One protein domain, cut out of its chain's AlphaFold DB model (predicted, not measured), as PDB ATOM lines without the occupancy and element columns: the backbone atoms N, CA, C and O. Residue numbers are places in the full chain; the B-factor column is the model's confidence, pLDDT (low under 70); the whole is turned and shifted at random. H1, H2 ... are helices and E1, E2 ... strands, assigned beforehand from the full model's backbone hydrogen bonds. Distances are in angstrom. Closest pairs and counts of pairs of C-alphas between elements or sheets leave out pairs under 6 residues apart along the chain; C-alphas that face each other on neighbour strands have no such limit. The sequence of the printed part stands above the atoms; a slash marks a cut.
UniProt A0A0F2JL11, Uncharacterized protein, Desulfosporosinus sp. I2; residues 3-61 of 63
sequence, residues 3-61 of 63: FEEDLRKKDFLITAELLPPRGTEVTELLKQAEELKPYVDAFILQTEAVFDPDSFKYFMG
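Overview. This is residues 3 to 61 of the 63 residues of an uncharacterized protein of Desulfosporosinus sp. I2 (UniProt A0A0F2JL11). Two short parallel strands, E1 and E2, lie side by side with one helix, H2, packed along them, mainly on E1. From this small body a thin arm, residues 49 to 61, sticks out and ends in H3, while the small helix H1 sits at the opposite end of the long axis. The 59 printed residues hold three named helices and two named strands in the order H1, E1, H2, E2, H3, a mixed class of helices and strands. The whole is extended and flat, with a radius of gyration of the C-alphas of 16.7 A and spans of 48 by 29 by 14 A.

Arrangement. E1, residues 15 to 18, and E2, residues 42 to 45, are parallel neighbours, their directions 31 degrees apart. N 18 and O 44, at 2.8 A, and N 44 and O 16, at 2.9 A, are within hydrogen-bond range. With H2, residues 27 to 36, they form a strand-helix-strand unit, two parallel neighbour strands with a helix between them along the chain, and its crossover is right-handed. The closest C-alphas of E1 and H2, Leu 18 and Leu 29, are 7.3 A apart. The closest C-alphas of H1, residues 3 to 9, and E2 are those of Phe 3 and Ala 42, 7.4 A apart. H3, residues 53 to 59, is apart from H1, E1 and H2. In H1, H2 and H3 every O i to N i+4 pair is within hydrogen-bond range.

Along the chain. H1 begins at C-alpha 3, (-32.208, -41.362, 36.044), and is 10.0 A long. E1 and E2 are each 9.8 A long. H2 is 14.4 A long. H3 is 9.7 A long and ends at C-alpha 59, (5.473, -30.942, 33.520).

Size, cuts and confidence. The C-alphas farthest apart, Lys 9 and Gly 61, are 48.8 A apart. The printed part has no cut, and no link is long. Residues 48 to 51 are under pLDDT 70.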
ATOM      1  N   PHE A   3     -32.992 -42.599  36.151       87.31
ATOM      2  CA  PHE A   3     -32.208 -41.362  36.044       87.31
ATOM      3  C   PHE A   3     -32.571 -40.471  34.839       87.31
ATOM      4  O   PHE A   3     -32.575 -39.249  34.950       87.31
ATOM      5  N   GLU A   4     -32.920 -41.052  33.682       91.19
ATOM      6  CA  GLU A   4     -33.341 -40.262  32.508       91.19
ATOM      7  C   GLU A   4     -34.632 -39.480  32.789       91.19
ATOM      8  O   GLU A   4     -34.825 -38.365  32.308       91.19
ATOM      9  N   GLU A   5     -35.528 -40.077  33.569       92.06
ATOM     10  CA  GLU A   5     -36.786 -39.456  33.956       92.06
ATOM     11  C   GLU A   5     -36.560 -38.267  34.896       92.06
ATOM     12  O   GLU A   5     -37.125 -37.194  34.669       92.06
ATOM     13  N   ASP A   6     -35.677 -38.425  35.881       91.31
ATOM     14  CA  ASP A   6     -35.282 -37.355  36.798       91.31
ATOM     15  C   ASP A   6     -34.664 -36.159  36.062       91.31
ATOM     16  O   ASP A   6     -35.052 -35.022  36.329       91.31
ATOM     17  N   LEU A   7     -33.811 -36.405  35.058       92.38
ATOM     18  CA  LEU A   7     -33.223 -35.360  34.204       92.38
ATOM     19  C   LEU A   7     -34.264 -34.524  33.445       92.38
ATOM     20  O   LEU A   7     -33.988 -33.384  33.077       92.38
ATOM     21  N   ARG A   8     -35.439 -35.092  33.155       93.69
ATOM     22  CA  ARG A   8     -36.508 -34.408  32.408       93.69
ATOM     23  C   ARG A   8     -37.529 -33.727  33.315       93.69
ATOM     24  O   ARG A   8     -38.205 -32.813  32.850       93.69
ATOM     25  N   LYS A   9     -37.709 -34.218  34.546       93.88
ATOM     26  CA  LYS A   9     -38.814 -33.815  35.433       93.88
ATOM     27  C   LYS A   9     -38.411 -32.873  36.557       93.88
ATOM     28  O   LYS A   9     -39.264 -32.112  37.006       93.88
ATOM     29  N   LYS A  10     -37.182 -32.967  37.063       94.38
ATOM     30  CA  LYS A  10     -36.732 -32.171  38.209       94.38
ATOM     31  C   LYS A  10     -36.126 -30.854  37.733       94.38
ATOM     32  O   LYS A  10     -35.410 -30.826  36.737       94.38
ATOM     33  N   ASP A  11     -36.378 -29.780  38.478       96.81
ATOM     34  CA  ASP A  11     -35.785 -28.461  38.208       96.81
ATOM     35  C   ASP A  11     -34.274 -28.438  38.494       96.81
ATOM     36  O   ASP A  11     -33.521 -27.698  37.863       96.81
ATOM     37  N   PHE A  12     -33.822 -29.255  39.450       95.50
ATOM     38  CA  PHE A  12     -32.413 -29.475  39.758       95.50
ATOM     39  C   PHE A  12     -32.195 -30.884  40.315       95.50
ATOM     40  O   PHE A  12     -33.124 -31.504  40.835       95.50
ATOM     41  N   LEU A  13     -30.955 -31.367  40.211       95.00
ATOM     42  CA  LEU A  13     -30.527 -32.651  40.757       95.00
ATOM     43  C   LEU A  13     -29.521 -32.448  41.889       95.00
ATOM     44  O   LEU A  13     -28.656 -31.573  41.816       95.00
ATOM     45  N   ILE A  14     -29.617 -33.288  42.911       95.62
ATOM     46  CA  ILE A  14     -28.654 -33.421  43.998       95.62
ATOM     47  C   ILE A  14     -27.845 -34.686  43.742       95.62
ATOM     48  O   ILE A  14     -28.384 -35.787  43.668       95.62
ATOM     49  N   THR A  15     -26.532 -34.542  43.629       95.50
ATOM     50  CA  THR A  15     -25.619 -35.663  43.395       95.50
ATOM     51  C   THR A  15     -24.558 -35.724  44.479       95.50
ATOM     52  O   THR A  15     -24.138 -34.681  44.982       95.50
ATOM     53  N   ALA A  16     -24.069 -36.924  44.786       96.00
ATOM     54  CA  ALA A  16     -22.872 -37.107  45.603       96.00
ATOM     55  C   ALA A  16     -21.762 -37.775  44.792       96.00
ATOM     56  O   ALA A  16     -22.011 -38.691  44.008       96.00
ATOM     57  N   GLU A  17     -20.534 -37.319  45.005       94.25
ATOM     58  CA  GLU A  17     -19.344 -37.949  44.451       94.25
ATOM     59  C   GLU A  17     -18.836 -39.030  45.406       94.25
ATOM     60  O   GLU A  17     -18.680 -38.803  46.608       94.25
ATOM     61  N   LEU A  18     -18.597 -40.216  44.858       92.81
ATOM     62  CA  LEU A  18     -17.987 -41.344  45.541       92.81
ATOM     63  C   LEU A  18     -16.575 -41.536  44.993       92.81
ATOM     64  O   LEU A  18     -16.369 -41.719  43.790       92.81
ATOM     65  N   LEU A  19     -15.608 -41.502  45.905       89.31
ATOM     66  CA  LEU A  19     -14.201 -41.705  45.595       89.31
ATOM     67  C   LEU A  19     -13.881 -43.203  45.623       89.31
ATOM     68  O   LEU A  19     -14.271 -43.889  46.574       89.31
ATOM     69  N   PRO A  20     -13.165 -43.733  44.623       87.06
ATOM     70  CA  PRO A  20     -12.750 -45.122  44.637       87.06
ATOM     71  C   PRO A  20     -11.817 -45.360  45.833       87.06
ATOM     72  O   PRO A  20     -10.993 -44.503  46.168       87.06
ATOM     73  N   PRO A  21     -11.934 -46.511  46.512       87.75
ATOM     74  CA  PRO A  21     -11.067 -46.816  47.633       87.75
ATOM     75  C   PRO A  21      -9.649 -47.107  47.136       87.75
ATOM     76  O   PRO A  21      -9.422 -47.493  45.987       87.75
ATOM     77  N   ARG A  22      -8.675 -47.003  48.042       82.81
ATOM     78  CA  ARG A  22      -7.350 -47.565  47.783       82.81
ATOM     79  C   ARG A  22      -7.440 -49.090  47.810       82.81
ATOM     80  O   ARG A  22      -7.756 -49.669  48.846       82.81
ATOM     81  N   GLY A  23      -7.097 -49.732  46.697       84.56
ATOM     82  CA  GLY A  23      -7.155 -51.189  46.560       84.56
ATOM     83  C   GLY A  23      -8.540 -51.695  46.149       84.56
ATOM     84  O   GLY A  23      -9.330 -50.961  45.567       84.56
ATOM     85  N   THR A  24      -8.820 -52.975  46.403       90.31
ATOM     86  CA  THR A  24     -10.040 -53.656  45.923       90.31
ATOM     87  C   THR A  24     -11.156 -53.753  46.964       90.31
ATOM     88  O   THR A  24     -12.244 -54.224  46.645       90.31
ATOM     89  N   GLU A  25     -10.903 -53.336  48.205       95.56
ATOM     90  CA  GLU A  25     -11.886 -53.399  49.289       95.56
ATOM     91  C   GLU A  25     -12.890 -52.247  49.186       95.56
ATOM     92  O   GLU A  25     -12.533 -51.083  49.352       95.56
ATOM     93  N   VAL A  26     -14.161 -52.573  48.934       94.25
ATOM     94  CA  VAL A  26     -15.224 -51.587  48.637       94.25
ATOM     95  C   VAL A  26     -16.293 -51.459  49.726       94.25
ATOM     96  O   VAL A  26     -17.208 -50.653  49.588       94.25
ATOM     97  N   THR A  27     -16.204 -52.226  50.815       96.69
ATOM     98  CA  THR A  27     -17.276 -52.320  51.823       96.69
ATOM     99  C   THR A  27     -17.656 -50.971  52.436       96.69
ATOM    100  O   THR A  27     -18.843 -50.658  52.519       96.69
ATOM    101  N   GLU A  28     -16.679 -50.145  52.827       94.31
ATOM    102  CA  GLU A  28     -16.978 -48.834  53.426       94.31
ATOM    103  C   GLU A  28     -17.570 -47.862  52.398       94.31
ATOM    104  O   GLU A  28     -18.510 -47.138  52.713       94.31
ATOM    105  N   LEU A  29     -17.091 -47.902  51.148       94.38
ATOM    106  CA  LEU A  29     -17.641 -47.079  50.070       94.38
ATOM    107  C   LEU A  29     -19.116 -47.415  49.816       94.38
ATOM    108  O   LEU A  29     -19.952 -46.522  49.687       94.38
ATOM    109  N   LEU A  30     -19.451 -48.708  49.772       96.25
ATOM    110  CA  LEU A  30     -20.829 -49.161  49.584       96.25
ATOM    111  C   LEU A  30     -21.724 -48.787  50.769       96.25
ATOM    112  O   LEU A  30     -22.883 -48.428  50.568       96.25
ATOM    113  N   LYS A  31     -21.192 -48.820  51.993       97.12
ATOM    114  CA  LYS A  31     -21.912 -48.359  53.183       97.12
ATOM    115  C   LYS A  31     -22.232 -46.864  53.102       97.12
ATOM    116  O   LYS A  31     -23.383 -46.491  53.302       97.12
ATOM    117  N   GLN A  32     -21.259 -46.030  52.732       95.19
ATOM    118  CA  GLN A  32     -21.482 -44.597  52.502       95.19
ATOM    119  C   GLN A  32     -22.525 -44.352  51.403       95.19
ATOM    120  O   GLN A  32     -23.391 -43.490  51.550       95.19
ATOM    121  N   ALA A  33     -22.481 -45.131  50.319       96.25
ATOM    122  CA  ALA A  33     -23.468 -45.045  49.249       96.25
ATOM    123  C   ALA A  33     -24.886 -45.361  49.753       96.25
ATOM    124  O   ALA A  33     -25.815 -44.615  49.459       96.25
ATOM    125  N   GLU A  34     -25.076 -46.420  50.546       98.06
ATOM    126  CA  GLU A  34     -26.397 -46.749  51.102       98.06
ATOM    127  C   GLU A  34     -26.904 -45.690  52.094       98.06
ATOM    128  O   GLU A  34     -28.092 -45.373  52.081       98.06
ATOM    129  N   GLU A  35     -26.025 -45.086  52.897       97.69
ATOM    130  CA  GLU A  35     -26.390 -43.985  53.804       97.69
ATOM    131  C   GLU A  35     -26.822 -42.715  53.045       97.69
ATOM    132  O   GLU A  35     -27.748 -42.022  53.470       97.69
ATOM    133  N   LEU A  36     -26.191 -42.419  51.905       97.25
ATOM    134  CA  LEU A  36     -26.465 -41.221  51.099       97.25
ATOM    135  C   LEU A  36     -27.633 -41.382  50.118       97.25
ATOM    136  O   LEU A  36     -28.267 -40.395  49.748       97.25
ATOM    137  N   LYS A  37     -27.938 -42.613  49.705       96.25
ATOM    138  CA  LYS A  37     -28.944 -42.956  48.685       96.25
ATOM    139  C   LYS A  37     -30.328 -42.325  48.883       96.25
ATOM    140  O   LYS A  37     -30.928 -41.966  47.875       96.25
ATOM    141  N   PRO A  38     -30.863 -42.144  50.107       97.06
ATOM    142  CA  PRO A  38     -32.156 -41.480  50.288       97.06
ATOM    143  C   PRO A  38     -32.142 -39.974  49.974       97.06
ATOM    144  O   PRO A  38     -33.210 -39.374  49.876       97.06
ATOM    145  N   TYR A  39     -30.960 -39.359  49.867       96.69
ATOM    146  CA  TYR A  39     -30.774 -37.908  49.773       96.69
ATOM    147  C   TYR A  39     -30.259 -37.431  48.412       96.69
ATOM    148  O   TYR A  39     -30.210 -36.225  48.177       96.69
ATOM    149  N   VAL A  40     -29.844 -38.350  47.536       96.19
ATOM    150  CA  VAL A  40     -29.226 -38.027  46.246       96.19
ATOM    151  C   VAL A  40     -29.991 -38.677  45.101       96.19
ATOM    152  O   VAL A  40     -30.474 -39.800  45.213       96.19
ATOM    153  N   ASP A  41     -30.059 -37.980  43.975       95.38
ATOM    154  CA  ASP A  41     -30.677 -38.472  42.744       95.38
ATOM    155  C   ASP A  41     -29.741 -39.421  41.986       95.38
ATOM    156  O   ASP A  41     -30.184 -40.341  41.297       95.38
ATOM    157  N   ALA A  42     -28.428 -39.202  42.114       94.38
ATOM    158  CA  ALA A  42     -27.402 -40.049  41.522       94.38
ATOM    159  C   ALA A  42     -26.059 -39.949  42.256       94.38
ATOM    160  O   ALA A  42     -25.727 -38.932  42.873       94.38
ATOM    161  N   PHE A  43     -25.259 -41.004  42.105       94.94
ATOM    162  CA  PHE A  43     -23.849 -41.009  42.477       94.94
ATOM    163  C   PHE A  43     -22.970 -40.778  41.252       94.94
ATOM    164  O   PHE A  43     -23.175 -41.388  40.202       94.94
ATOM    165  N   ILE A  44     -21.965 -39.928  41.413       92.50
ATOM    166  CA  ILE A  44     -20.886 -39.725  40.450       92.50
ATOM    167  C   ILE A  44     -19.686 -40.528  40.952       92.50
ATOM    168  O   ILE A  44     -19.318 -40.417  42.117       92.50
ATOM    169  N   LEU A  45     -19.087 -41.350  40.092       89.75
ATOM    170  CA  LEU A  45     -17.858 -42.072  40.420       89.75
ATOM    171  C   LEU A  45     -16.669 -41.318  39.836       89.75
ATOM    172  O   LEU A  45     -16.563 -41.188  38.613       89.75
ATOM    173  N   GLN A  46     -15.775 -40.847  40.701       82.12
ATOM    174  CA  GLN A  46     -14.522 -40.260  40.247       82.12
ATOM    175  C   GLN A  46     -13.554 -41.374  39.840       82.12
ATOM    176  O   GLN A  46     -13.416 -42.383  40.527       82.12
ATOM    177  N   THR A  47     -12.837 -41.198  38.737       78.56
ATOM    178  CA  THR A  47     -11.638 -41.997  38.462       78.56
ATOM    179  C   THR A  47     -10.429 -41.224  38.964       78.56
ATOM    180  O   THR A  47     -10.261 -40.062  38.589       78.56
ATOM    181  N   GLU A  48      -9.573 -41.838  39.781       68.94
ATOM    182  CA  GLU A  48      -8.301 -41.201  40.119       68.94
ATOM    183  C   GLU A  48      -7.446 -41.036  38.857       68.94
ATOM    184  O   GLU A  48      -7.282 -41.964  38.061       68.94
ATOM    185  N   ALA A  49      -6.884 -39.844  38.677       66.56
ATOM    186  CA  ALA A  49      -5.760 -39.669  37.777       66.56
ATOM    187  C   ALA A  49      -4.524 -40.253  38.468       66.56
ATOM    188  O   ALA A  49      -4.224 -39.892  39.606       66.56
ATOM    189  N   VAL A  50      -3.788 -41.136  37.786       61.78
ATOM    190  CA  VAL A  50      -2.456 -41.539  38.250       61.78
ATOM    191  C   VAL A  50      -1.584 -40.286  38.260       61.78
ATOM    192  O   VAL A  50      -1.173 -39.790  37.212       61.78
ATOM    193  N   PHE A  51      -1.343 -39.749  39.451       65.31
ATOM    194  CA  PHE A  51      -0.415 -38.652  39.656       65.31
ATOM    195  C   PHE A  51       0.971 -39.253  39.864       65.31
ATOM    196  O   PHE A  51       1.297 -39.711  40.956       65.31
ATOM    197  N   ASP A  52       1.768 -39.296  38.799       74.00
ATOM    198  CA  ASP A  52       3.201 -39.546  38.906       74.00
ATOM    199  C   ASP A  52       3.886 -38.235  39.342       74.00
ATOM    200  O   ASP A  52       3.900 -37.274  38.564       74.00
ATOM    201  N   PRO A  53       4.433 -38.157  40.572       74.62
ATOM    202  CA  PRO A  53       5.071 -36.945  41.071       74.62
ATOM    203  C   PRO A  53       6.265 -36.509  40.223       74.62
ATOM    204  O   PRO A  53       6.538 -35.310  40.154       74.62
ATOM    205  N   ASP A  54       6.968 -37.444  39.583       82.50
ATOM    206  CA  ASP A  54       8.116 -37.124  38.737       82.50
ATOM    207  C   ASP A  54       7.648 -36.614  37.368       82.50
ATOM    208  O   ASP A  54       8.129 -35.572  36.919       82.50
ATOM    209  N   SER A  55       6.610 -37.214  36.773       75.12
ATOM    210  CA  SER A  55       5.923 -36.633  35.603       75.12
ATOM    211  C   SER A  55       5.319 -35.256  35.891       75.12
ATOM    212  O   SER A  55       5.337 -34.381  35.025       75.12
ATOM    213  N   PHE A  56       4.799 -35.024  37.099       77.25
ATOM    214  CA  PHE A  56       4.278 -33.716  37.490       77.25
ATOM    215  C   PHE A  56       5.392 -32.680  37.652       77.25
ATOM    216  O   PHE A  56       5.260 -31.564  37.152       77.25
ATOM    217  N   LYS A  57       6.509 -33.036  38.299       79.00
ATOM    218  CA  LYS A  57       7.688 -32.156  38.378       79.00
ATOM    219  C   LYS A  57       8.219 -31.824  36.988       79.00
ATOM    220  O   LYS A  57       8.452 -30.650  36.719       79.00
ATOM    221  N   TYR A  58       8.327 -32.819  36.107       75.88
ATOM    222  CA  TYR A  58       8.732 -32.634  34.714       75.88
ATOM    223  C   TYR A  58       7.795 -31.668  33.971       75.88
ATOM    224  O   TYR A  58       8.253 -30.709  33.354       75.88
ATOM    225  N   PHE A  59       6.474 -31.856  34.086       75.19
ATOM    226  CA  PHE A  59       5.473 -30.942  33.520       75.19
ATOM    227  C   PHE A  59       5.606 -29.509  34.059       75.19
ATOM    228  O   PHE A  59       5.508 -28.548  33.300       75.19
ATOM    229  N   MET A  60       5.875 -29.362  35.358       80.44
ATOM    230  CA  MET A  60       6.070 -28.068  36.022       80.44
ATOM    231  C   MET A  60       7.440 -27.423  35.733       80.44
ATOM    232  O   MET A  60       7.754 -26.381  36.309       80.44
ATOM    233  N   GLY A  61       8.252 -27.999  34.839       77.62
ATOM    234  CA  GLY A  61       9.558 -27.464  34.441       77.62
ATOM    235  C   GLY A  61      10.697 -27.776  35.417       77.62
ATOM    236  O   GLY A  61      11.745 -27.133  35.359       77.62
TER     237      GLY A  61